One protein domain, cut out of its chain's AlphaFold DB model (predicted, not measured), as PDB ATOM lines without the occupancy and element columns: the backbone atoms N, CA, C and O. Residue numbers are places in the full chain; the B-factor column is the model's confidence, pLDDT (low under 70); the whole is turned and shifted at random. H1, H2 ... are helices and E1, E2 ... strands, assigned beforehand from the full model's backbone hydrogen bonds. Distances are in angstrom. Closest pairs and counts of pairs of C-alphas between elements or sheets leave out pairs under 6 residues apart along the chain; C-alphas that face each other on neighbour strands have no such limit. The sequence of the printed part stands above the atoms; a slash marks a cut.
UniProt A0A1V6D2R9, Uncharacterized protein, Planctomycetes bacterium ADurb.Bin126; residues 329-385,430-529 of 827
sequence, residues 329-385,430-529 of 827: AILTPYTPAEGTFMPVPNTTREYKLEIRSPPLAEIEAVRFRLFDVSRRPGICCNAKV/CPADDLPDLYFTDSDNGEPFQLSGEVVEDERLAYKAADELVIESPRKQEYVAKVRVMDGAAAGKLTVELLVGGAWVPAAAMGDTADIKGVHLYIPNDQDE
ATOM      1  N   ALA A 329     -30.889  19.209 -23.624       97.50
ATOM      2  CA  ALA A 329     -31.696  18.018 -23.803       97.50
ATOM      3  C   ALA A 329     -31.394  17.054 -22.660       97.50
ATOM      4  O   ALA A 329     -30.242  16.924 -22.246       97.50
ATOM      5  N   ILE A 330     -32.426  16.388 -22.158       98.31
ATOM      6  CA  ILE A 330     -32.360  15.560 -20.960       98.31
ATOM      7  C   ILE A 330     -32.848  14.156 -21.289       98.31
ATOM      8  O   ILE A 330     -33.949  13.978 -21.809       98.31
ATOM      9  N   LEU A 331     -32.032  13.162 -20.962       98.44
ATOM     10  CA  LEU A 331     -32.369  11.748 -21.004       98.44
ATOM     11  C   LEU A 331     -32.641  11.259 -19.577       98.44
ATOM     12  O   LEU A 331     -31.770  11.342 -18.717       98.44
ATOM     13  N   THR A 332     -33.827  10.711 -19.332       98.06
ATOM     14  CA  THR A 332     -34.227  10.170 -18.020       98.06
ATOM     15  C   THR A 332     -34.859   8.789 -18.155       98.06
ATOM     16  O   THR A 332     -35.546   8.542 -19.154       98.06
ATOM     17  N   PRO A 333     -34.743   7.915 -17.140       97.56
ATOM     18  CA  PRO A 333     -35.624   6.760 -17.014       97.56
ATOM     19  C   PRO A 333     -37.089   7.207 -17.034       97.56
ATOM     20  O   PRO A 333     -37.469   8.142 -16.329       97.56
ATOM     21  N   TYR A 334     -37.911   6.576 -17.872       96.44
ATOM     22  CA  TYR A 334     -39.351   6.845 -17.925       96.44
ATOM     23  C   TYR A 334     -40.130   5.855 -17.059       96.44
ATOM     24  O   TYR A 334     -41.128   6.212 -16.434       96.44
ATOM     25  N   THR A 335     -39.654   4.610 -16.988       92.12
ATOM     26  CA  THR A 335     -40.206   3.610 -16.078       92.12
ATOM     27  C   THR A 335     -39.838   3.949 -14.620       92.12
ATOM     28  O   THR A 335     -38.679   4.253 -14.340       92.12
ATOM     29  N   PRO A 336     -40.788   3.900 -13.664       87.75
ATOM     30  CA  PRO A 336     -40.495   4.143 -12.253       87.75
ATOM     31  C   PRO A 336     -39.497   3.139 -11.655       87.75
ATOM     32  O   PRO A 336     -39.372   2.007 -12.132       87.75
ATOM     33  N   ALA A 337     -38.865   3.545 -10.549       91.44
ATOM     34  CA  ALA A 337     -37.984   2.712  -9.724       91.44
ATOM     35  C   ALA A 337     -36.762   2.134 -10.465       91.44
ATOM     36  O   ALA A 337     -36.319   1.027 -10.171       91.44
ATOM     37  N   GLU A 338     -36.192   2.882 -11.414       91.62
ATOM     38  CA  GLU A 338     -34.989   2.445 -12.140       91.62
ATOM     39  C   GLU A 338     -33.784   2.228 -11.204       91.62
ATOM     40  O   GLU A 338     -33.008   1.302 -11.414       91.62
ATOM     41  N   GLY A 339     -33.667   3.008 -10.120       92.31
ATOM     42  CA  GLY A 339     -32.595   2.846  -9.128       92.31
ATOM     43  C   GLY A 339     -32.617   1.508  -8.374       92.31
ATOM     44  O   GLY A 339     -31.594   1.101  -7.835       92.31
ATOM     45  N   THR A 340     -33.756   0.805  -8.356       96.38
ATOM     46  CA  THR A 340     -33.905  -0.536  -7.758       96.38
ATOM     47  C   THR A 340     -34.298  -1.600  -8.779       96.38
ATOM     48  O   THR A 340     -34.694  -2.710  -8.414       96.38
ATOM     49  N   PHE A 341     -34.215  -1.272 -10.070       96.88
ATOM     50  CA  PHE A 341     -34.566  -2.193 -11.136       96.88
ATOM     51  C   PHE A 341     -33.577  -3.362 -11.192       96.88
ATOM     52  O   PHE A 341     -32.362  -3.181 -11.193       96.88
ATOM     53  N   MET A 342     -34.125  -4.570 -11.291       97.31
ATOM     54  CA  MET A 342     -33.384  -5.796 -11.562       97.31
ATOM     55  C   MET A 342     -33.832  -6.347 -12.922       97.31
ATOM     56  O   MET A 342     -35.043  -6.477 -13.128       97.31
ATOM     57  N   PRO A 343     -32.912  -6.702 -13.837       97.56
ATOM     58  CA  PRO A 343     -33.261  -7.214 -15.160       97.56
ATOM     59  C   PRO A 343     -34.176  -8.439 -15.098       97.56
ATOM     60  O   PRO A 343     -33.900  -9.403 -14.389       97.56
ATOM     61  N   VAL A 344     -35.271  -8.427 -15.850       97.25
ATOM     62  CA  VAL A 344     -36.145  -9.595 -16.004       97.25
ATOM     63  C   VAL A 344     -36.177  -9.947 -17.489       97.25
ATOM     64  O   VAL A 344     -36.501  -9.065 -18.293       97.25
ATOM     65  N   PRO A 345     -35.848 -11.191 -17.878       96.88
ATOM     66  CA  PRO A 345     -35.881 -11.609 -19.272       96.88
ATOM     67  C   PRO A 345     -37.222 -11.336 -19.954       96.88
ATOM     68  O   PRO A 345     -38.286 -11.477 -19.352       96.88
ATOM     69  N   ASN A 346     -37.159 -10.985 -21.238       95.12
ATOM     70  CA  ASN A 346     -38.305 -10.669 -22.086       95.12
ATOM     71  C   ASN A 346     -39.197  -9.532 -21.541       95.12
ATOM     72  O   ASN A 346     -40.415  -9.529 -21.726       95.12
ATOM     73  N   THR A 347     -38.588  -8.550 -20.874       96.38
ATOM     74  CA  THR A 347     -39.253  -7.298 -20.491       96.38
ATOM     75  C   THR A 347     -38.701  -6.122 -21.288       96.38
ATOM     76  O   THR A 347     -37.686  -6.233 -21.976       96.38
ATOM     77  N   THR A 348     -39.385  -4.985 -21.208       97.50
ATOM     78  CA  THR A 348     -38.998  -3.755 -21.900       97.50
ATOM     79  C   THR A 348     -38.885  -2.618 -20.891       97.50
ATOM     80  O   THR A 348     -39.748  -2.479 -20.022       97.50
ATOM     81  N   ARG A 349     -37.837  -1.800 -21.011       97.50
ATOM     82  CA  ARG A 349     -37.635  -0.566 -20.236       97.50
ATOM     83  C   ARG A 349     -37.806   0.655 -21.122       97.50
ATOM     84  O   ARG A 349     -37.430   0.632 -22.293       97.50
ATOM     85  N   GLU A 350     -38.388   1.710 -20.567       98.25
ATOM     86  CA  GLU A 350     -38.694   2.935 -21.303       98.25
ATOM     87  C   GLU A 350     -37.814   4.089 -20.814       98.25
ATOM     88  O   GLU A 350     -37.695   4.327 -19.609       98.25
ATOM     89  N   TYR A 351     -37.237   4.838 -21.753       98.38
ATOM     90  CA  TYR A 351     -36.368   5.985 -21.483       98.38
ATOM     91  C   TYR A 351     -36.847   7.191 -22.277       98.38
ATOM     92  O   TYR A 351     -37.082   7.099 -23.484       98.38
ATOM     93  N   LYS A 352     -37.003   8.325 -21.595       98.38
ATOM     94  CA  LYS A 352     -37.539   9.557 -22.170       98.38
ATOM     95  C   LYS A 352     -36.410  10.532 -22.476       98.38
ATOM     96  O   LYS A 352     -35.623  10.857 -21.592       98.38
ATOM     97  N   LEU A 353     -36.390  11.031 -23.705       98.56
ATOM     98  CA  LEU A 353     -35.663  12.227 -24.103       98.56
ATOM     99  C   LEU A 353     -36.615  13.425 -24.074       98.56
ATOM    100  O   LEU A 353     -37.678  13.367 -24.689       98.56
ATOM    101  N   GLU A 354     -36.200  14.510 -23.429       98.44
ATOM    102  CA  GLU A 354     -36.844  15.824 -23.454       98.44
ATOM    103  C   GLU A 354     -35.870  16.846 -24.050       98.44
ATOM    104  O   GLU A 354     -34.780  17.058 -23.525       98.44
ATOM    105  N   ILE A 355     -36.250  17.475 -25.155       98.19
ATOM    106  CA  ILE A 355     -35.465  18.477 -25.875       98.19
ATOM    107  C   ILE A 355     -36.023  19.857 -25.518       98.19
ATOM    108  O   ILE A 355     -37.203  20.140 -25.731       98.19
ATOM    109  N   ARG A 356     -35.181  20.733 -24.967       97.50
ATOM    110  CA  ARG A 356     -35.549  22.106 -24.575       97.50
ATOM    111  C   ARG A 356     -34.913  23.142 -25.493       97.50
ATOM    112  O   ARG A 356     -35.570  24.105 -25.883       97.50
ATOM    113  N   SER A 357     -33.655  22.919 -25.866       94.69
ATOM    114  CA  SER A 357     -32.887  23.736 -26.810       94.69
ATOM    115  C   SER A 357     -31.911  22.847 -27.589       94.69
ATOM    116  O   SER A 357     -31.321  21.949 -26.985       94.69
ATOM    117  N   PRO A 358     -31.675  23.076 -28.894       93.94
ATOM    118  CA  PRO A 358     -32.194  24.161 -29.736       93.94
ATOM    119  C   PRO A 358     -33.628  23.902 -30.246       93.94
ATOM    120  O   PRO A 358     -34.195  22.838 -29.989       93.94
ATOM    121  N   PRO A 359     -34.254  24.850 -30.975       95.75
ATOM    122  CA  PRO A 359     -35.509  24.593 -31.678       95.75
ATOM    123  C   PRO A 359     -35.405  23.369 -32.597       95.75
ATOM    124  O   PRO A 359     -34.396  23.189 -33.274       95.75
ATOM    125  N   LEU A 360     -36.477  22.574 -32.695       96.06
ATOM    126  CA  LEU A 360     -36.502  21.321 -33.470       96.06
ATOM    127  C   LEU A 360     -36.044  21.465 -34.930       96.06
ATOM    128  O   LEU A 360     -35.442  20.550 -35.474       96.06
ATOM    129  N   ALA A 361     -36.286  22.623 -35.552       95.69
ATOM    130  CA  ALA A 361     -35.854  22.912 -36.922       95.69
ATOM    131  C   ALA A 361     -34.322  22.969 -37.096       95.69
ATOM    132  O   ALA A 361     -33.837  22.925 -38.222       95.69
ATOM    133  N   GLU A 362     -33.567  23.095 -36.003       93.62
ATOM    134  CA  GLU A 362     -32.101  23.090 -36.001       93.62
ATOM    135  C   GLU A 362     -31.502  21.705 -35.731       93.62
ATOM    136  O   GLU A 362     -30.283  21.547 -35.800       93.62
ATOM    137  N   ILE A 363     -32.339  20.720 -35.401       95.19
ATOM    138  CA  ILE A 363     -31.910  19.365 -35.074       95.19
ATOM    139  C   ILE A 363     -32.092  18.509 -36.322       95.19
ATOM    140  O   ILE A 363     -33.204  18.305 -36.804       95.19
ATOM    141  N   GLU A 364     -30.986  18.006 -36.854       94.75
ATOM    142  CA  GLU A 364     -30.966  17.186 -38.066       94.75
ATOM    143  C   GLU A 364     -31.396  15.746 -37.756       94.75
ATOM    144  O   GLU A 364     -32.136  15.128 -38.524       94.75
ATOM    145  N   ALA A 365     -30.964  15.221 -36.607       96.75
ATOM    146  CA  ALA A 365     -31.301  13.883 -36.143       96.75
ATOM    147  C   ALA A 365     -31.150  13.741 -34.621       96.75
ATOM    148  O   ALA A 365     -30.415  14.487 -33.977       96.75
ATOM    149  N   VAL A 366     -31.809  12.736 -34.054       97.94
ATOM    150  CA  VAL A 366     -31.627  12.267 -32.674       97.94
ATOM    151  C   VAL A 366     -31.220  10.804 -32.733       97.94
ATOM    152  O   VAL A 366     -31.807  10.048 -33.504       97.94
ATOM    153  N   ARG A 367     -30.250  10.386 -31.921       97.94
ATOM    154  CA  ARG A 367     -29.815   8.990 -31.837       97.94
ATOM    155  C   ARG A 367     -29.799   8.492 -30.401       97.94
ATOM    156  O   ARG A 367     -29.109   9.076 -29.574       97.94
ATOM    157  N   PHE A 368     -30.476   7.379 -30.140       98.50
ATOM    158  CA  PHE A 368     -30.329   6.583 -28.920       98.50
ATOM    159  C   PHE A 368     -29.317   5.475 -29.184       98.50
ATOM    160  O   PHE A 368     -29.324   4.884 -30.265       98.50
ATOM    161  N   ARG A 369     -28.454   5.179 -28.212       98.00
ATOM    162  CA  ARG A 369     -27.407   4.172 -28.391       98.00
ATOM    163  C   ARG A 369     -27.104   3.396 -27.124       98.00
ATOM    164  O   ARG A 369     -26.911   3.997 -26.068       98.00
ATOM    165  N   LEU A 370     -27.003   2.080 -27.281       97.94
ATOM    166  CA  LEU A 370     -26.563   1.151 -26.253       97.94
ATOM    167  C   LEU A 370     -25.050   0.903 -26.361       97.94
ATOM    168  O   LEU A 370     -24.501   0.729 -27.452       97.94
ATOM    169  N   PHE A 371     -24.370   0.891 -25.221       93.12
ATOM    170  CA  PHE A 371     -22.937   0.644 -25.076       93.12
ATOM    171  C   PHE A 371     -22.678  -0.401 -24.003       93.12
ATOM    172  O   PHE A 371     -23.506  -0.594 -23.117       93.12
ATOM    173  N   ASP A 372     -21.509  -1.040 -24.092       94.81
ATOM    174  CA  ASP A 372     -21.010  -1.996 -23.097       94.81
ATOM    175  C   ASP A 372     -22.056  -3.054 -22.704       94.81
ATOM    176  O   ASP A 372     -22.110  -3.502 -21.565       94.81
ATOM    177  N   VAL A 373     -22.904  -3.440 -23.667       96.56
ATOM    178  CA  VAL A 373     -23.993  -4.390 -23.443       96.56
ATOM    179  C   VAL A 373     -23.414  -5.778 -23.201       96.56
ATOM    180  O   VAL A 373     -22.609  -6.267 -24.006       96.56
ATOM    181  N   SER A 374     -23.841  -6.416 -22.116       95.69
ATOM    182  CA  SER A 374     -23.469  -7.788 -21.801       95.69
ATOM    183  C   SER A 374     -23.936  -8.759 -22.893       95.69
ATOM    184  O   SER A 374     -24.876  -8.509 -23.651       95.69
ATOM    185  N   ARG A 375     -23.199  -9.861 -23.033       94.31
ATOM    186  CA  ARG A 375     -23.499 -10.926 -23.994       94.31
ATOM    187  C   ARG A 375     -23.343 -12.253 -23.279       94.31
ATOM    188  O   ARG A 375     -22.234 -12.791 -23.230       94.31
ATOM    189  N   ARG A 376     -24.428 -12.739 -22.686       88.62
ATOM    190  CA  ARG A 376     -24.451 -14.016 -21.976       88.62
ATOM    191  C   ARG A 376     -25.310 -14.996 -22.768       88.62
ATOM    192  O   ARG A 376     -26.373 -14.630 -23.256       88.62
ATOM    193  N   PRO A 377     -24.876 -16.252 -22.938       84.25
ATOM    194  CA  PRO A 377     -25.687 -17.223 -23.651       84.25
ATOM    195  C   PRO A 377     -26.955 -17.542 -22.852       84.25
ATOM    196  O   PRO A 377     -26.879 -17.994 -21.706       84.25
ATOM    197  N   GLY A 378     -28.108 -17.387 -23.499       89.75
ATOM    198  CA  GLY A 378     -29.418 -17.696 -22.934       89.75
ATOM    199  C   GLY A 378     -30.071 -16.511 -22.228       89.75
ATOM    200  O   GLY A 378     -29.853 -15.367 -22.599       89.75
ATOM    201  N   ILE A 379     -30.940 -16.812 -21.266       94.94
ATOM    202  CA  ILE A 379     -31.745 -15.809 -20.548       94.94
ATOM    203  C   ILE A 379     -31.491 -15.810 -19.038       94.94
ATOM    204  O   ILE A 379     -31.894 -14.890 -18.332       94.94
ATOM    205  N   CYS A 380     -30.896 -16.888 -18.531       96.62
ATOM    206  CA  CYS A 380     -30.533 -17.088 -17.136       96.62
ATOM    207  C   CYS A 380     -29.561 -18.282 -17.029       96.62
ATOM    208  O   CYS A 380     -29.109 -18.830 -18.042       96.62
ATOM    209  N   CYS A 381     -29.228 -18.720 -15.815       96.56
ATOM    210  CA  CYS A 381     -28.221 -19.762 -15.582       96.56
ATOM    211  C   CYS A 381     -28.590 -21.142 -16.164       96.56
ATOM    212  O   CYS A 381     -27.704 -21.929 -16.505       96.56
ATOM    213  N   ASN A 382     -29.884 -21.442 -16.321       96.38
ATOM    214  CA  ASN A 382     -30.369 -22.767 -16.725       96.38
ATOM    215  C   ASN A 382     -31.291 -22.772 -17.954       96.38
ATOM    216  O   ASN A 382     -31.892 -23.807 -18.266       96.38
ATOM    217  N   ALA A 383     -31.412 -21.651 -18.666       95.00
ATOM    218  CA  ALA A 383     -32.355 -21.544 -19.768       95.00
ATOM    219  C   ALA A 383     -31.884 -20.633 -20.904       95.00
ATOM    220  O   ALA A 383     -31.154 -19.661 -20.718       95.00
ATOM    221  N   LYS A 384     -32.383 -20.953 -22.097       94.69
ATOM    222  CA  LYS A 384     -32.336 -20.140 -23.318       94.69
ATOM    223  C   LYS A 384     -33.737 -19.620 -23.657       94.69
ATOM    224  O   LYS A 384     -34.720 -20.056 -23.057       94.69
ATOM    225  N   VAL A 385     -33.855 -18.724 -24.634       94.06
ATOM    226  CA  VAL A 385     -35.092 -17.985 -24.955       94.06
ATOM    227  C   VAL A 385     -36.294 -18.906 -25.194       94.06
ATOM    228  O   VAL A 385     -37.400 -18.631 -24.727       94.06
ATOM    229  N   CYS A 430     -32.794 -20.750 -30.197       93.69
ATOM    230  CA  CYS A 430     -33.477 -19.594 -30.751       93.69
ATOM    231  C   CYS A 430     -32.441 -18.675 -31.410       93.69
ATOM    232  O   CYS A 430     -31.423 -18.393 -30.786       93.69
ATOM    233  N   PRO A 431     -32.688 -18.092 -32.598       94.06
ATOM    234  CA  PRO A 431     -31.804 -17.046 -33.126       94.06
ATOM    235  C   PRO A 431     -31.697 -15.822 -32.196       94.06
ATOM    236  O   PRO A 431     -30.748 -15.055 -32.301       94.06
ATOM    237  N   ALA A 432     -32.648 -15.633 -31.271       94.62
ATOM    238  CA  ALA A 432     -32.569 -14.586 -30.257       94.62
ATOM    239  C   ALA A 432     -31.551 -14.885 -29.142       94.62
ATOM    240  O   ALA A 432     -31.166 -13.955 -28.445       94.62
ATOM    241  N   ASP A 433     -31.096 -16.136 -28.994       93.44
ATOM    242  CA  ASP A 433     -30.034 -16.503 -28.044       93.44
ATOM    243  C   ASP A 433     -28.657 -15.943 -28.461       93.44
ATOM    244  O   ASP A 433     -27.743 -15.908 -27.640       93.44
ATOM    245  N   ASP A 434     -28.501 -15.519 -29.724       92.81
ATOM    246  CA  ASP A 434     -27.265 -14.935 -30.267       92.81
ATOM    247  C   ASP A 434     -27.246 -13.390 -30.197       92.81
ATOM    248  O   ASP A 434     -26.242 -12.753 -30.542       92.81
ATOM    249  N   LEU A 435     -28.361 -12.768 -29.792       95.25
ATOM    250  CA  LEU A 435     -28.464 -11.316 -29.646       95.25
ATOM    251  C   LEU A 435     -27.766 -10.841 -28.358       95.25
ATOM    252  O   LEU A 435     -27.586 -11.626 -27.431       95.25
ATOM    253  N   PRO A 436     -27.364  -9.559 -28.269       96.38
ATOM    254  CA  PRO A 436     -26.942  -8.970 -26.999       96.38
ATOM    255  C   PRO A 436     -28.054  -9.028 -25.942       96.38
ATOM    256  O   PRO A 436     -29.234  -9.122 -26.282       96.38
ATOM    257  N   ASP A 437     -27.701  -8.886 -24.667       97.50
ATOM    258  CA  ASP A 437     -28.683  -9.010 -23.582       97.50
ATOM    259  C   ASP A 437     -29.641  -7.798 -23.513       97.50
ATOM    260  O   ASP A 437     -30.734  -7.898 -22.950       97.50
ATOM    261  N   LEU A 438     -29.244  -6.666 -24.118       98.19
ATOM    262  CA  LEU A 438     -30.039  -5.447 -24.311       98.19
ATOM    263  C   LEU A 438     -30.024  -5.016 -25.784       98.19
ATOM    264  O   LEU A 438     -28.961  -4.908 -26.394       98.19
ATOM    265  N   TYR A 439     -31.185  -4.705 -26.357       98.12
ATOM    266  CA  TYR A 439     -31.270  -4.151 -27.716       98.12
ATOM    267  C   TYR A 439     -32.587  -3.419 -27.969       98.12
ATOM    268  O   TYR A 439     -33.562  -3.551 -27.229       98.12
ATOM    269  N   PHE A 440     -32.623  -2.659 -29.057       98.44
ATOM    270  CA  PHE A 440     -33.843  -2.093 -29.611       98.44
ATOM    271  C   PHE A 440     -34.452  -3.041 -30.642       98.44
ATOM    272  O   PHE A 440     -33.716  -3.686 -31.388       98.44
ATOM    273  N   THR A 441     -35.784  -3.095 -30.726       98.00
ATOM    274  CA  THR A 441     -36.489  -3.788 -31.817       98.00
ATOM    275  C   THR A 441     -37.406  -2.845 -32.579       98.00
ATOM    276  O   THR A 441     -37.904  -1.874 -32.006       98.00
ATOM    277  N   ASP A 442     -37.661  -3.156 -33.851       97.19
ATOM    278  CA  ASP A 442     -38.674  -2.474 -34.667       97.19
ATOM    279  C   ASP A 442     -40.101  -2.720 -34.145       97.19
ATOM    280  O   ASP A 442     -40.965  -1.852 -34.255       97.19
ATOM    281  N   SER A 443     -40.339  -3.870 -33.509       96.31
ATOM    282  CA  SER A 443     -41.626  -4.184 -32.877       96.31
ATOM    283  C   SER A 443     -41.923  -3.348 -31.621       96.31
ATOM    284  O   SER A 443     -43.078  -3.005 -31.377       96.31
ATOM    285  N   ASP A 444     -40.893  -2.989 -30.846       97.56
ATOM    286  CA  ASP A 444     -41.027  -2.163 -29.639       97.56
ATOM    287  C   ASP A 444     -40.928  -0.661 -29.951       97.56
ATOM    288  O   ASP A 444     -41.508   0.161 -29.237       97.56
ATOM    289  N   ASN A 445     -40.195  -0.305 -31.011       97.94
ATOM    290  CA  ASN A 445     -39.893   1.066 -31.418       97.94
ATOM    291  C   ASN A 445     -40.332   1.302 -32.866       97.94
ATOM    292  O   ASN A 445     -39.522   1.262 -33.791       97.94
ATOM    293  N   GLY A 446     -41.627   1.558 -33.054       95.56
ATOM    294  CA  GLY A 446     -42.166   1.967 -34.351       95.56
ATOM    295  C   GLY A 446     -41.797   3.407 -34.734       95.56
ATOM    296  O   GLY A 446     -41.001   4.077 -34.078       95.56
ATOM    297  N   GLU A 447     -42.438   3.920 -35.784       95.12
ATOM    298  CA  GLU A 447     -42.255   5.303 -36.240       95.12
ATOM    299  C   GLU A 447     -42.396   6.325 -35.086       95.12
ATOM    300  O   GLU A 447     -43.357   6.256 -34.307       95.12
ATOM    301  N   PRO A 448     -41.477   7.306 -34.966       97.38
ATOM    302  CA  PRO A 448     -40.498   7.720 -35.976       97.38
ATOM    303  C   PRO A 448     -39.096   7.104 -35.814       97.38
ATOM    304  O   PRO A 448     -38.131   7.647 -36.352       97.38
ATOM    305  N   PHE A 449     -38.946   6.038 -35.025       98.06
ATOM    306  CA  PHE A 449     -37.645   5.414 -34.804       98.06
ATOM    307  C   PHE A 449     -37.235   4.535 -35.988       98.06
ATOM    308  O   PHE A 449     -38.004   3.706 -36.466       98.06
ATOM    309  N   GLN A 450     -35.985   4.683 -36.418       97.88
ATOM    310  CA  GLN A 450     -35.333   3.824 -37.399       97.88
ATOM    311  C   GLN A 450     -34.179   3.081 -36.727       97.88
ATOM    312  O   GLN A 450     -33.340   3.697 -36.067       97.88
ATOM    313  N   LEU A 451     -34.114   1.760 -36.897       97.12
ATOM    314  CA  LEU A 451     -32.983   0.973 -36.406       97.12
ATOM    315  C   LEU A 451     -31.700   1.349 -37.171       97.12
ATOM    316  O   LEU A 451     -31.720   1.492 -38.393       97.12
ATOM    317  N   SER A 452     -30.579   1.490 -36.464       95.31
ATOM    318  CA  SER A 452     -29.266   1.815 -37.041       95.31
ATOM    319  C   SER A 452     -28.143   1.039 -36.338       95.31
ATOM    320  O   SER A 452     -28.407   0.172 -35.515       95.31
ATOM    321  N   GLY A 453     -26.879   1.327 -36.659       91.69
ATOM    322  CA  GLY A 453     -25.733   0.678 -36.014       91.69
ATOM    323  C   GLY A 453     -25.501  -0.764 -36.487       91.69
ATOM    324  O   GLY A 453     -25.383  -1.013 -37.691       91.69
ATOM    325  N   GLU A 454     -25.359  -1.703 -35.549       89.06
ATOM    326  CA  GLU A 454     -25.300  -3.147 -35.812       89.06
ATOM    327  C   GLU A 454     -26.722  -3.720 -35.866       89.06
ATOM    328  O   GLU A 454     -27.230  -4.285 -34.901       89.06
ATOM    329  N   VAL A 455     -27.375  -3.559 -37.020       93.25
ATOM    330  CA  VAL A 455     -28.698  -4.145 -37.258       93.25
ATOM    331  C   VAL A 455     -28.551  -5.640 -37.537       93.25
ATOM    332  O   VAL A 455     -27.886  -6.045 -38.495       93.25
ATOM    333  N   VAL A 456     -29.191  -6.458 -36.709       93.31
ATOM    334  CA  VAL A 456     -29.306  -7.903 -36.892       93.31
ATOM    335  C   VAL A 456     -30.627  -8.200 -37.592       93.31
ATOM    336  O   VAL A 456     -31.709  -8.042 -37.023       93.31
ATOM    337  N   GLU A 457     -30.521  -8.645 -38.842       92.69
ATOM    338  CA  GLU A 457     -31.638  -9.147 -39.640       92.69
ATOM    339  C   GLU A 457     -31.387 -10.630 -39.945       92.69
ATOM    340  O   GLU A 457     -30.634 -10.971 -40.855       92.69
ATOM    341  N   ASP A 458     -31.989 -11.522 -39.156       93.94
ATOM    342  CA  ASP A 458     -32.011 -12.964 -39.425       93.94
ATOM    343  C   ASP A 458     -33.421 -13.337 -39.896       93.94
ATOM    344  O   ASP A 458     -34.416 -12.985 -39.260       93.94
ATOM    345  N   GLU A 459     -33.535 -14.060 -41.010       95.12
ATOM    346  CA  GLU A 459     -34.831 -14.482 -41.552       95.12
ATOM    347  C   GLU A 459     -35.640 -15.323 -40.551       95.12
ATOM    348  O   GLU A 459     -36.874 -15.326 -40.609       95.12
ATOM    349  N   ARG A 460     -34.966 -15.983 -39.603       94.94
ATOM    350  CA  ARG A 460     -35.563 -16.770 -38.523       94.94
ATOM    351  C   ARG A 460     -36.056 -15.912 -37.356       94.94
ATOM    352  O   ARG A 460     -36.903 -16.403 -36.614       94.94
ATOM    353  N   LEU A 461     -35.576 -14.677 -37.173       95.88
ATOM    354  CA  LEU A 461     -36.070 -13.760 -36.135       95.88
ATOM    355  C   LEU A 461     -37.445 -13.190 -36.510       95.88
ATOM    356  O   LEU A 461     -37.759 -12.976 -37.685       95.88
ATOM    357  N   ALA A 462     -38.281 -12.953 -35.498       95.81
ATOM    358  CA  ALA A 462     -39.614 -12.366 -35.665       95.81
ATOM    359  C   ALA A 462     -39.590 -10.836 -35.859       95.81
ATOM    360  O   ALA A 462     -40.578 -10.266 -36.315       95.81
ATOM    361  N   TYR A 463     -38.468 -10.194 -35.538       96.38
ATOM    362  CA  TYR A 463     -38.254  -8.748 -35.571       96.38
ATOM    363  C   TYR A 463     -36.810  -8.438 -35.972       96.38
ATOM    364  O   TYR A 463     -35.951  -9.324 -35.984       96.38
ATOM    365  N   LYS A 464     -36.536  -7.171 -36.274       97.31
ATOM    366  CA  LYS A 464     -35.170  -6.664 -36.428       97.31
ATOM    367  C   LYS A 464     -34.661  -6.171 -35.081       97.31
ATOM    368  O   LYS A 464     -35.428  -5.591 -34.315       97.31
ATOM    369  N   ALA A 465     -33.383  -6.393 -34.793       97.19
ATOM    370  CA  ALA A 465     -32.746  -5.927 -33.563       97.19
ATOM    371  C   ALA A 465     -31.564  -5.006 -33.877       97.19
ATOM    372  O   ALA A 465     -30.898  -5.193 -34.894       97.19
ATOM    373  N   ALA A 466     -31.302  -4.019 -33.024       97.56
ATOM    374  CA  ALA A 466     -30.195  -3.082 -33.198       97.56
ATOM    375  C   ALA A 466     -29.687  -2.510 -31.867       97.56
ATOM    376  O   ALA A 466     -30.401  -2.505 -30.864       97.56
ATOM    377  N   ASP A 467     -28.465  -1.978 -31.876       97.44
ATOM    378  CA  ASP A 467     -27.849  -1.249 -30.758       97.44
ATOM    379  C   ASP A 467     -28.073   0.276 -30.825       97.44
ATOM    380  O   ASP A 467     -27.755   0.993 -29.871       97.44
ATOM    381  N   GLU A 468     -28.638   0.786 -31.926       98.25
ATOM    382  CA  GLU A 468     -28.926   2.206 -32.147       98.25
ATOM    383  C   GLU A 468     -30.357   2.428 -32.684       98.25
ATOM    384  O   GLU A 468     -30.829   1.697 -33.559       98.25
ATOM    385  N   LEU A 469     -31.022   3.489 -32.208       98.25
ATOM    386  CA  LEU A 469     -32.223   4.071 -32.826       98.25
ATOM    387  C   LEU A 469     -31.915   5.473 -33.326       98.25
ATOM    388  O   LEU A 469     -31.282   6.246 -32.611       98.25
ATOM    389  N   VAL A 470     -32.420   5.835 -34.499       98.19
ATOM    390  CA  VAL A 470     -32.280   7.171 -35.083       98.19
ATOM    391  C   VAL A 470     -33.653   7.740 -35.426       98.19
ATOM    392  O   VAL A 470     -34.509   7.040 -35.955       98.19
ATOM    393  N   ILE A 471     -33.857   9.019 -35.130       98.38
ATOM    394  CA  ILE A 471     -34.991   9.816 -35.596       98.38
ATOM    395  C   ILE A 471     -34.421  10.919 -36.478       98.38
ATOM    396  O   ILE A 471     -33.721  11.804 -35.985       98.38
ATOM    397  N   GLU A 472     -34.726  10.889 -37.768       97.44
ATOM    398  CA  GLU A 472     -34.354  11.962 -38.688       97.44
ATOM    399  C   GLU A 472     -35.375  13.100 -38.619       97.44
ATOM    400  O   GLU A 472     -36.583  12.859 -38.564       97.44
ATOM    401  N   SER A 473     -34.901  14.349 -38.659       96.50
ATOM    402  CA  SER A 473     -35.757  15.546 -38.662       96.50
ATOM    403  C   SER A 473     -36.830  15.520 -37.554       96.50
ATOM    404  O   SER A 473     -38.033  15.508 -37.861       96.50
ATOM    405  N   PRO A 474     -36.432  15.465 -36.265       97.25
ATOM    406  CA  PRO A 474     -37.359  15.351 -35.145       97.25
ATOM    407  C   PRO A 474     -38.422  16.459 -35.160       97.25
ATOM    408  O   PRO A 474     -38.151  17.631 -35.404       97.25
ATOM    409  N   ARG A 475     -39.669  16.072 -34.881       97.62
ATOM    410  CA  ARG A 475     -40.859  16.943 -34.907       97.62
ATOM    411  C   ARG A 475     -41.533  17.092 -33.547       97.62
ATOM    412  O   ARG A 475     -42.535  17.795 -33.441       97.62
ATOM    413  N   LYS A 476     -41.021  16.414 -32.520       98.00
ATOM    414  CA  LYS A 476     -41.518  16.470 -31.144       98.00
ATOM    415  C   LYS A 476     -40.374  16.850 -30.218       98.00
ATOM    416  O   LYS A 476     -39.237  16.485 -30.478       98.00
ATOM    417  N   GLN A 477     -40.701  17.545 -29.133       98.06
ATOM    418  CA  GLN A 477     -39.737  17.825 -28.066       98.06
ATOM    419  C   GLN A 477     -39.512  16.613 -27.157       98.06
ATOM    420  O   GLN A 477     -38.562  16.597 -26.392       98.06
ATOM    421  N   GLU A 478     -40.367  15.592 -27.237       98.44
ATOM    422  CA  GLU A 478     -40.267  14.407 -26.393       98.44
ATOM    423  C   GLU A 478     -40.325  13.120 -27.212       98.44
ATOM    424  O   GLU A 478     -41.146  12.978 -28.128       98.44
ATOM    425  N   TYR A 479     -39.471  12.169 -26.833       98.38
ATOM    426  CA  TYR A 479     -39.397  10.829 -27.406       98.38
ATOM    427  C   TYR A 479     -39.197   9.798 -26.302       98.38
ATOM    428  O   TYR A 479     -38.416  10.026 -25.384       98.38
ATOM    429  N   VAL A 480     -39.876   8.655 -26.407       98.44
ATOM    430  CA  VAL A 480     -39.712   7.527 -25.481       98.44
ATOM    431  C   VAL A 480     -39.188   6.336 -26.268       98.44
ATOM    432  O   VAL A 480     -39.895   5.818 -27.131       98.44
ATOM    433  N   ALA A 481     -37.951   5.939 -25.989       98.44
ATOM    434  CA  ALA A 481     -37.332   4.750 -26.562       98.44
ATOM    435  C   ALA A 481     -37.527   3.550 -25.633       98.44
ATOM    436  O   ALA A 481     -37.517   3.687 -24.407       98.44
ATOM    437  N   LYS A 482     -37.680   2.371 -26.231       98.62
ATOM    438  CA  LYS A 482     -37.932   1.103 -25.552       98.62
ATOM    439  C   LYS A 482     -36.755   0.149 -25.732       98.62
ATOM    440  O   LYS A 482     -36.480  -0.279 -26.852       98.62
ATOM    441  N   VAL A 483     -36.082  -0.203 -24.642       98.56
ATOM    442  CA  VAL A 483     -34.976  -1.174 -24.620       98.56
ATOM    443  C   VAL A 483     -35.515  -2.524 -24.168       98.56
ATOM    444  O   VAL A 483     -36.118  -2.617 -23.099       98.56
ATOM    445  N   ARG A 484     -35.300  -3.572 -24.960       98.06
ATOM    446  CA  ARG A 484     -35.664  -4.943 -24.601       98.06
ATOM    447  C   ARG A 484     -34.558  -5.582 -23.766       98.06
ATOM    448  O   ARG A 484     -33.387  -5.458 -24.108       98.06
ATOM    449  N   VAL A 485     -34.955  -6.280 -22.704       98.00
ATOM    450  CA  VAL A 485     -34.094  -7.004 -21.762       98.00
ATOM    451  C   VAL A 485     -34.264  -8.498 -21.998       98.00
ATOM    452  O   VAL A 485     -35.384  -8.999 -21.912       98.00
ATOM    453  N   MET A 486     -33.184  -9.217 -22.300       96.75
ATOM    454  CA  MET A 486     -33.250 -10.647 -22.635       96.75
ATOM    455  C   MET A 486     -32.606 -11.583 -21.619       96.75
ATOM    456  O   MET A 486     -33.000 -12.743 -21.584       96.75
ATOM    457  N   ASP A 487     -31.701 -11.101 -20.770       97.62
ATOM    458  CA  ASP A 487     -31.053 -11.913 -19.735       97.62
ATOM    459  C   ASP A 487     -31.336 -11.366 -18.329       97.62
ATOM    460  O   ASP A 487     -31.521 -10.165 -18.117       97.62
ATOM    461  N   GLY A 488     -31.375 -12.268 -17.351       97.50
ATOM    462  CA  GLY A 488     -31.576 -11.955 -15.945       97.50
ATOM    463  C   GLY A 488     -30.445 -11.145 -15.318       97.50
ATOM    464  O   GLY A 488     -30.653 -10.535 -14.276       97.50
ATOM    465  N   ALA A 489     -29.275 -11.092 -15.942       96.75
ATOM    466  CA  ALA A 489     -28.162 -10.223 -15.583       96.75
ATOM    467  C   ALA A 489     -27.721  -9.356 -16.775       96.75
ATOM    468  O   ALA A 489     -26.530  -9.067 -16.935       96.75
ATOM    469  N   ALA A 490     -28.684  -8.967 -17.622       97.69
ATOM    470  CA  ALA A 490     -28.456  -8.019 -18.701       97.69
ATOM    471  C   ALA A 490     -27.948  -6.688 -18.133       97.69
ATOM    472  O   ALA A 490     -28.607  -6.100 -17.280       97.69
ATOM    473  N   ALA A 491     -26.808  -6.219 -18.629       97.75
ATOM    474  CA  ALA A 491     -26.176  -4.977 -18.210       97.75
ATOM    475  C   ALA A 491     -25.760  -4.147 -19.432       97.75
ATOM    476  O   ALA A 491     -25.432  -4.704 -20.482       97.75
ATOM    477  N   GLY A 492     -25.758  -2.822 -19.313       97.81
ATOM    478  CA  GLY A 492     -25.255  -1.920 -20.346       97.81
ATOM    479  C   GLY A 492     -25.494  -0.447 -20.030       97.81
ATOM    480  O   GLY A 492     -26.015  -0.084 -18.977       97.81
ATOM    481  N   LYS A 493     -25.107   0.419 -20.968       98.00
ATOM    482  CA  LYS A 493     -25.214   1.881 -20.863       98.00
ATOM    483  C   LYS A 493     -26.057   2.428 -22.009       98.00
ATOM    484  O   LYS A 493     -25.840   2.058 -23.160       98.00
ATOM    485  N   LEU A 494     -26.962   3.356 -21.729       98.38
ATOM    486  CA  LEU A 494     -27.759   4.079 -22.719       98.38
ATOM    487  C   LEU A 494     -27.321   5.542 -22.785       98.38
ATOM    488  O   LEU A 494     -27.121   6.186 -21.762       98.38
ATOM    489  N   THR A 495     -27.216   6.097 -23.988       97.88
ATOM    490  CA  THR A 495     -27.073   7.545 -24.192       97.88
ATOM    491  C   THR A 495     -27.983   8.031 -25.309       97.88
ATOM    492  O   THR A 495     -28.465   7.236 -26.125       97.88
ATOM    493  N   VAL A 496     -28.165   9.347 -25.367       98.31
ATOM    494  CA  VAL A 496     -28.811  10.029 -26.481       98.31
ATOM    495  C   VAL A 496     -27.931  11.160 -26.977       98.31
ATOM    496  O   VAL A 496     -27.392  11.928 -26.187       98.31
ATOM    497  N   GLU A 497     -27.821  11.289 -28.292       96.31
ATOM    498  CA  GLU A 497     -27.094  12.363 -28.958       96.31
ATOM    499  C   GLU A 497     -28.008  13.074 -29.963       96.31
ATOM    500  O   GLU A 497     -28.852  12.451 -30.609       96.31
ATOM    501  N   LEU A 498     -27.828  14.383 -30.113       96.25
ATOM    502  CA  LEU A 498     -28.536  15.227 -31.067       96.25
ATOM    503  C   LEU A 498     -27.550  15.709 -32.128       96.25
ATOM    504  O   LEU A 498     -26.484  16.221 -31.794       96.25
ATOM    505  N   LEU A 499     -27.896  15.558 -33.402       92.75
ATOM    506  CA  LEU A 499     -27.126  16.095 -34.518       92.75
ATOM    507  C   LEU A 499     -27.561  17.542 -34.763       92.75
ATOM    508  O   LEU A 499     -28.657  17.783 -35.268       92.75
ATOM    509  N   VAL A 500     -26.716  18.499 -34.384       88.44
ATOM    510  CA  VAL A 500     -26.985  19.940 -34.491       88.44
ATOM    511  C   VAL A 500     -25.802  20.613 -35.178       88.44
ATOM    512  O   VAL A 500     -24.683  20.578 -34.665       88.44
ATOM    513  N   GLY A 501     -26.029  21.231 -36.341       79.75
ATOM    514  CA  GLY A 501     -24.945  21.845 -37.119       79.75
ATOM    515  C   GLY A 501     -23.890  20.815 -37.540       79.75
ATOM    516  O   GLY A 501     -22.689  21.029 -37.381       79.75
ATOM    517  N   GLY A 502     -24.339  19.637 -37.977       77.25
ATOM    518  CA  GLY A 502     -23.480  18.529 -38.390       77.25
ATOM    519  C   GLY A 502     -22.653  17.862 -37.280       77.25
ATOM    520  O   GLY A 502     -21.861  16.966 -37.591       77.25
ATOM    521  N   ALA A 503     -22.808  18.249 -36.008       76.88
ATOM    522  CA  ALA A 503     -22.103  17.657 -34.868       76.88
ATOM    523  C   ALA A 503     -23.063  16.919 -33.922       76.88
ATOM    524  O   ALA A 503     -24.121  17.437 -33.577       76.88
ATOM    525  N   TRP A 504     -22.679  15.715 -33.488       87.56
ATOM    526  CA  TRP A 504     -23.401  14.972 -32.453       87.56
ATOM    527  C   TRP A 504     -23.057  15.540 -31.075       87.56
ATOM    528  O   TRP A 504     -21.888  15.565 -30.684       87.56
ATOM    529  N   VAL A 505     -24.075  15.988 -30.350       87.62
ATOM    530  CA  VAL A 505     -23.964  16.546 -29.001       87.62
ATOM    531  C   VAL A 505     -24.772  15.665 -28.046       87.62
ATOM    532  O   VAL A 505     -25.953  15.440 -28.310       87.62
ATOM    533  N   PRO A 506     -24.178  15.139 -26.961       93.75
ATOM    534  CA  PRO A 506     -24.899  14.287 -26.023       93.75
ATOM    535  C   PRO A 506     -25.955  15.085 -25.247       93.75
ATOM    536  O   PRO A 506     -25.712  16.227 -24.854       93.75
ATOM    537  N   ALA A 507     -27.106  14.463 -25.007       96.31
ATOM    538  CA  ALA A 507     -28.069  14.906 -24.009       96.31
ATOM    539  C   ALA A 507     -27.524  14.633 -22.596       96.31
ATOM    540  O   ALA A 507     -26.755  13.693 -22.390       96.31
ATOM    541  N   ALA A 508     -27.944  15.432 -21.619       97.00
ATOM    542  CA  ALA A 508     -27.628  15.199 -20.217       97.00
ATOM    543  C   ALA A 508     -28.448  14.016 -19.685       97.00
ATOM    544  O   ALA A 508     -29.678  14.053 -19.693       97.00
ATOM    545  N   ALA A 509     -27.781  12.971 -19.203       97.94
ATOM    546  CA  ALA A 509     -28.424  11.881 -18.485       97.94
ATOM    547  C   ALA A 509     -28.757  12.320 -17.050       97.94
ATOM    548  O   ALA A 509     -27.917  12.897 -16.356       97.94
ATOM    549  N   MET A 510     -29.986  12.059 -16.606       97.81
ATOM    550  CA  MET A 510     -30.473  12.398 -15.269       97.81
ATOM    551  C   MET A 510     -31.266  11.245 -14.649       97.81
ATOM    552  O   MET A 510     -31.933  10.484 -15.349       97.81
ATOM    553  N   GLY A 511     -31.253  11.174 -13.319       96.00
ATOM    554  CA  GLY A 511     -31.918  10.137 -12.527       96.00
ATOM    555  C   GLY A 511     -30.915   9.262 -11.777       96.00
ATOM    556  O   GLY A 511     -29.709   9.434 -11.926       96.00
ATOM    557  N   ASP A 512     -31.422   8.323 -10.981       95.00
ATOM    558  CA  ASP A 512     -30.598   7.488 -10.092       95.00
ATOM    559  C   ASP A 512     -29.607   6.593 -10.847       95.00
ATOM    560  O   ASP A 512     -28.598   6.185 -10.286       95.00
ATOM    561  N   THR A 513     -29.881   6.307 -12.124       96.94
ATOM    562  CA  THR A 513     -29.013   5.487 -12.977       96.94
ATOM    563  C   THR A 513     -28.084   6.303 -13.860       96.94
ATOM    564  O   THR A 513     -27.365   5.731 -14.675       96.94
ATOM    565  N   ALA A 514     -28.084   7.632 -13.734       97.44
ATOM    566  CA  ALA A 514     -27.136   8.463 -14.458       97.44
ATOM    567  C   ALA A 514     -25.711   8.213 -13.957       97.44
ATOM    568  O   ALA A 514     -25.474   8.094 -12.754       97.44
ATOM    569  N   ASP A 515     -24.759   8.142 -14.882       95.75
ATOM    570  CA  ASP A 515     -23.349   8.062 -14.534       95.75
ATOM    571  C   ASP A 515     -22.854   9.379 -13.924       95.75
ATOM    572  O   ASP A 515     -23.451  10.446 -14.081       95.75
ATOM    573  N   ILE A 516     -21.695   9.335 -13.261       92.69
ATOM    574  CA  ILE A 516     -21.105  10.513 -12.603       92.69
ATOM    575  C   ILE A 516     -20.854  11.694 -13.560       92.69
ATOM    576  O   ILE A 516     -20.715  12.838 -13.126       92.69
ATOM    577  N   LYS A 517     -20.765  11.432 -14.870       91.62
ATOM    578  CA  LYS A 517     -20.567  12.459 -15.900       91.62
ATOM    579  C   LYS A 517     -21.883  13.036 -16.423       91.62
ATOM    580  O   LYS A 517     -21.823  14.043 -17.126       91.62
ATOM    581  N   GLY A 518     -23.027  12.426 -16.114       95.00
ATOM    582  CA  GLY A 518     -24.336  12.817 -16.632       95.00
ATOM    583  C   GLY A 518     -24.447  12.646 -18.147       95.00
ATOM    584  O   GLY A 518     -25.052  13.483 -18.810       95.00
ATOM    585  N   VAL A 519     -23.824  11.611 -18.717       94.38
ATOM    586  CA  VAL A 519     -23.832  11.306 -20.163       94.38
ATOM    587  C   VAL A 519     -24.547   9.986 -20.457       94.38
ATOM    588  O   VAL A 519     -25.156   9.828 -21.520       94.38
ATOM    589  N   HIS A 520     -24.481   9.036 -19.528       97.44
ATOM    590  CA  HIS A 520     -25.047   7.704 -19.690       97.44
ATOM    591  C   HIS A 520     -26.072   7.403 -18.601       97.44
ATOM    592  O   HIS A 520     -25.926   7.863 -17.476       97.44
ATOM    593  N   LEU A 521     -27.082   6.605 -18.940       98.12
ATOM    594  CA  LEU A 521     -27.895   5.873 -17.972       98.12
ATOM    595  C   LEU A 521     -27.430   4.415 -17.939       98.12
ATOM    596  O   LEU A 521     -27.326   3.790 -18.997       98.12
ATOM    597  N   TYR A 522     -27.185   3.864 -16.757       98.25
ATOM    598  CA  TYR A 522     -26.949   2.437 -16.558       98.25
ATOM    599  C   TYR A 522     -28.267   1.650 -16.605       98.25
ATOM    600  O   TYR A 522     -29.307   2.122 -16.134       98.25
ATOM    601  N   ILE A 523     -28.224   0.454 -17.197       97.81
ATOM    602  CA  ILE A 523     -29.334  -0.503 -17.258       97.81
ATOM    603  C   ILE A 523     -28.797  -1.877 -16.829       97.81
ATOM    604  O   ILE A 523     -28.117  -2.497 -17.646       97.81
ATOM    605  N   PRO A 524     -29.096  -2.389 -15.620       97.81
ATOM    606  CA  PRO A 524     -29.726  -1.708 -14.480       97.81
ATOM    607  C   PRO A 524     -28.784  -0.663 -13.860       97.81
ATOM    608  O   PRO A 524     -27.707  -0.429 -14.393       97.81
ATOM    609  N   ASN A 525     -29.163  -0.042 -12.737       97.69
ATOM    610  CA  ASN A 525     -28.227   0.787 -11.973       97.69
ATOM    611  C   ASN A 525     -27.033  -0.051 -11.478       97.69
ATOM    612  O   ASN A 525     -27.244  -0.956 -10.674       97.69
ATOM    613  N   ASP A 526     -25.838   0.256 -11.970       96.62
ATOM    614  CA  ASP A 526     -24.579  -0.463 -11.728       96.62
ATOM    615  C   ASP A 526     -23.446   0.576 -11.770       96.62
ATOM    616  O   ASP A 526     -22.829   0.819 -12.812       96.62
ATOM    617  N   GLN A 527     -23.282   1.325 -10.676       96.19
ATOM    618  CA  GLN A 527     -22.393   2.495 -10.656       96.19
ATOM    619  C   GLN A 527     -20.913   2.111 -10.573       96.19
ATOM    620  O   GLN A 527     -20.051   2.939 -10.893       96.19
ATOM    621  N   ASP A 528     -20.614   0.886 -10.143       94.50
ATOM    622  CA  ASP A 528     -19.258   0.348 -10.054       94.50
ATOM    623  C   ASP A 528     -18.861  -0.554 -11.241       94.50
ATOM    624  O   ASP A 528     -17.697  -0.953 -11.345       94.50
ATOM    625  N   GLU A 529     -19.775  -0.746 -12.196       94.12
ATOM    626  CA  GLU A 529     -19.597  -1.478 -13.454       94.12
ATOM    627  C   GLU A 529     -19.229  -2.962 -13.251       94.12
ATOM    628  O   GLU A 529     -18.438  -3.541 -14.009       94.12
TER     629      GLU A 529
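What this domain is: This is residues 329 to 385 and 430 to 529 of the 827 residues of an uncharacterized protein of Planctomycetes bacterium ADurb.Bin126 (UniProt A0A1V6D2R9). Two strongly twisted sheets lie face to face as a sandwich, a curled sheet of E1, E2, E7 and E4 over a branched sheet of E3, E5, E6, E8, E9 and E10. From the last residue of E3 the loop of residues 372 to 385 runs out to one end of the long axis, its C-alphas 10 to 26 A from the mean of all C-alphas, and the short helix H1 lies toward that same end, after the cut. The printed part has 157 residues, with ten named strands and one named helix in the order E1 E2 E3 H1 E4 E5 E6 E7 E8 E9 E10; both sheets are antiparallel, the first in the order E1 E2 E7 E4. The class is mostly strand, though the named elements hold only 65 of the 157 residues. The whole is compact, with a radius of gyration of the C-alphas of 15.3 A and spans of 50 by 37 by 23 A.

How they stand to each other: The printed part begins with E1, residues 329 to 333, which forms a hairpin with E2, residues 347 to 357; N 330 and O 354 are 2.8 A apart, within hydrogen-bond range. E2 is also the antiparallel neighbour of E7, residues 478 to 485, at 155 degrees between directions, with N 349 and O 483 at 2.8 A. E7 is also the antiparallel neighbour of E4, residues 438 to 441, an edge strand, at 121 degrees between directions, with N 484 and O 439 at 2.9 A. Across this sheet the strands' lines turn by 70 degrees and the way across it by 96 degrees. In the branched sheet, E3, residues 363 to 371, has E6, residues 468 to 472, on one side, with N 368 and O 469 at 2.8 A, and E8, residues 492 to 500, on the other side, with N 367 and O 497 at 2.8 A. E6 forms a hairpin with E5, residues 450 to 452, with N 450 and O 470 at 2.8 A. On the side of E8 away from E3 lie both E10, residues 521 to 523, beside residues 492 to 494, with N 494 and O 521 at 2.8 A, and E9, residues 503 to 506, beside residues 496 to 500, with N 498 and O 505 at 2.8 A. Between the sheets, the closest C-alphas of E1 and E8 are those of Leu 331 and Val 496, 6.8 A apart, and those of E3 and E4 are Leu 370 and Tyr 439, 7.2 A apart. The strands of the one sheet stand at 21 degrees to those of the other. H1, residues 431 to 434, is on neither sheet; it is too short for an O i to N i+4 pair, and its one O i to N i+3 pair is within range.

Where its parts are: E1 begins at C-alpha 329, (-31.696, 18.018, -23.803), and is 13.7 A long. E2, the longest strand by residues, measures 32.3 A and ends at C-alpha 357, (-32.887, 23.736, -26.810). E3 measures 23.0 A, E7 22.8 A and E8 26.1 A. E6 is 12.9 A and E4 10.0 A, while E9, E10, E5 and H1 measure 9.9, 6.6, 6.4 and 5.8 A. E10 ends at C-alpha 523, (-29.334, -0.503, -17.258).

The domain as a whole: The C-alphas of Ala 361 and Asn 382 are the two farthest apart, at 50.2 A. Residues 386 to 429 are not printed, and C-alphas 385 and 430 are 6.2 A apart across the cut. The links E1 to E2, E5 to E6 and E9 to E10 are long. The mean pLDDT of the printed part is 95.6, and no printed residue is under 70.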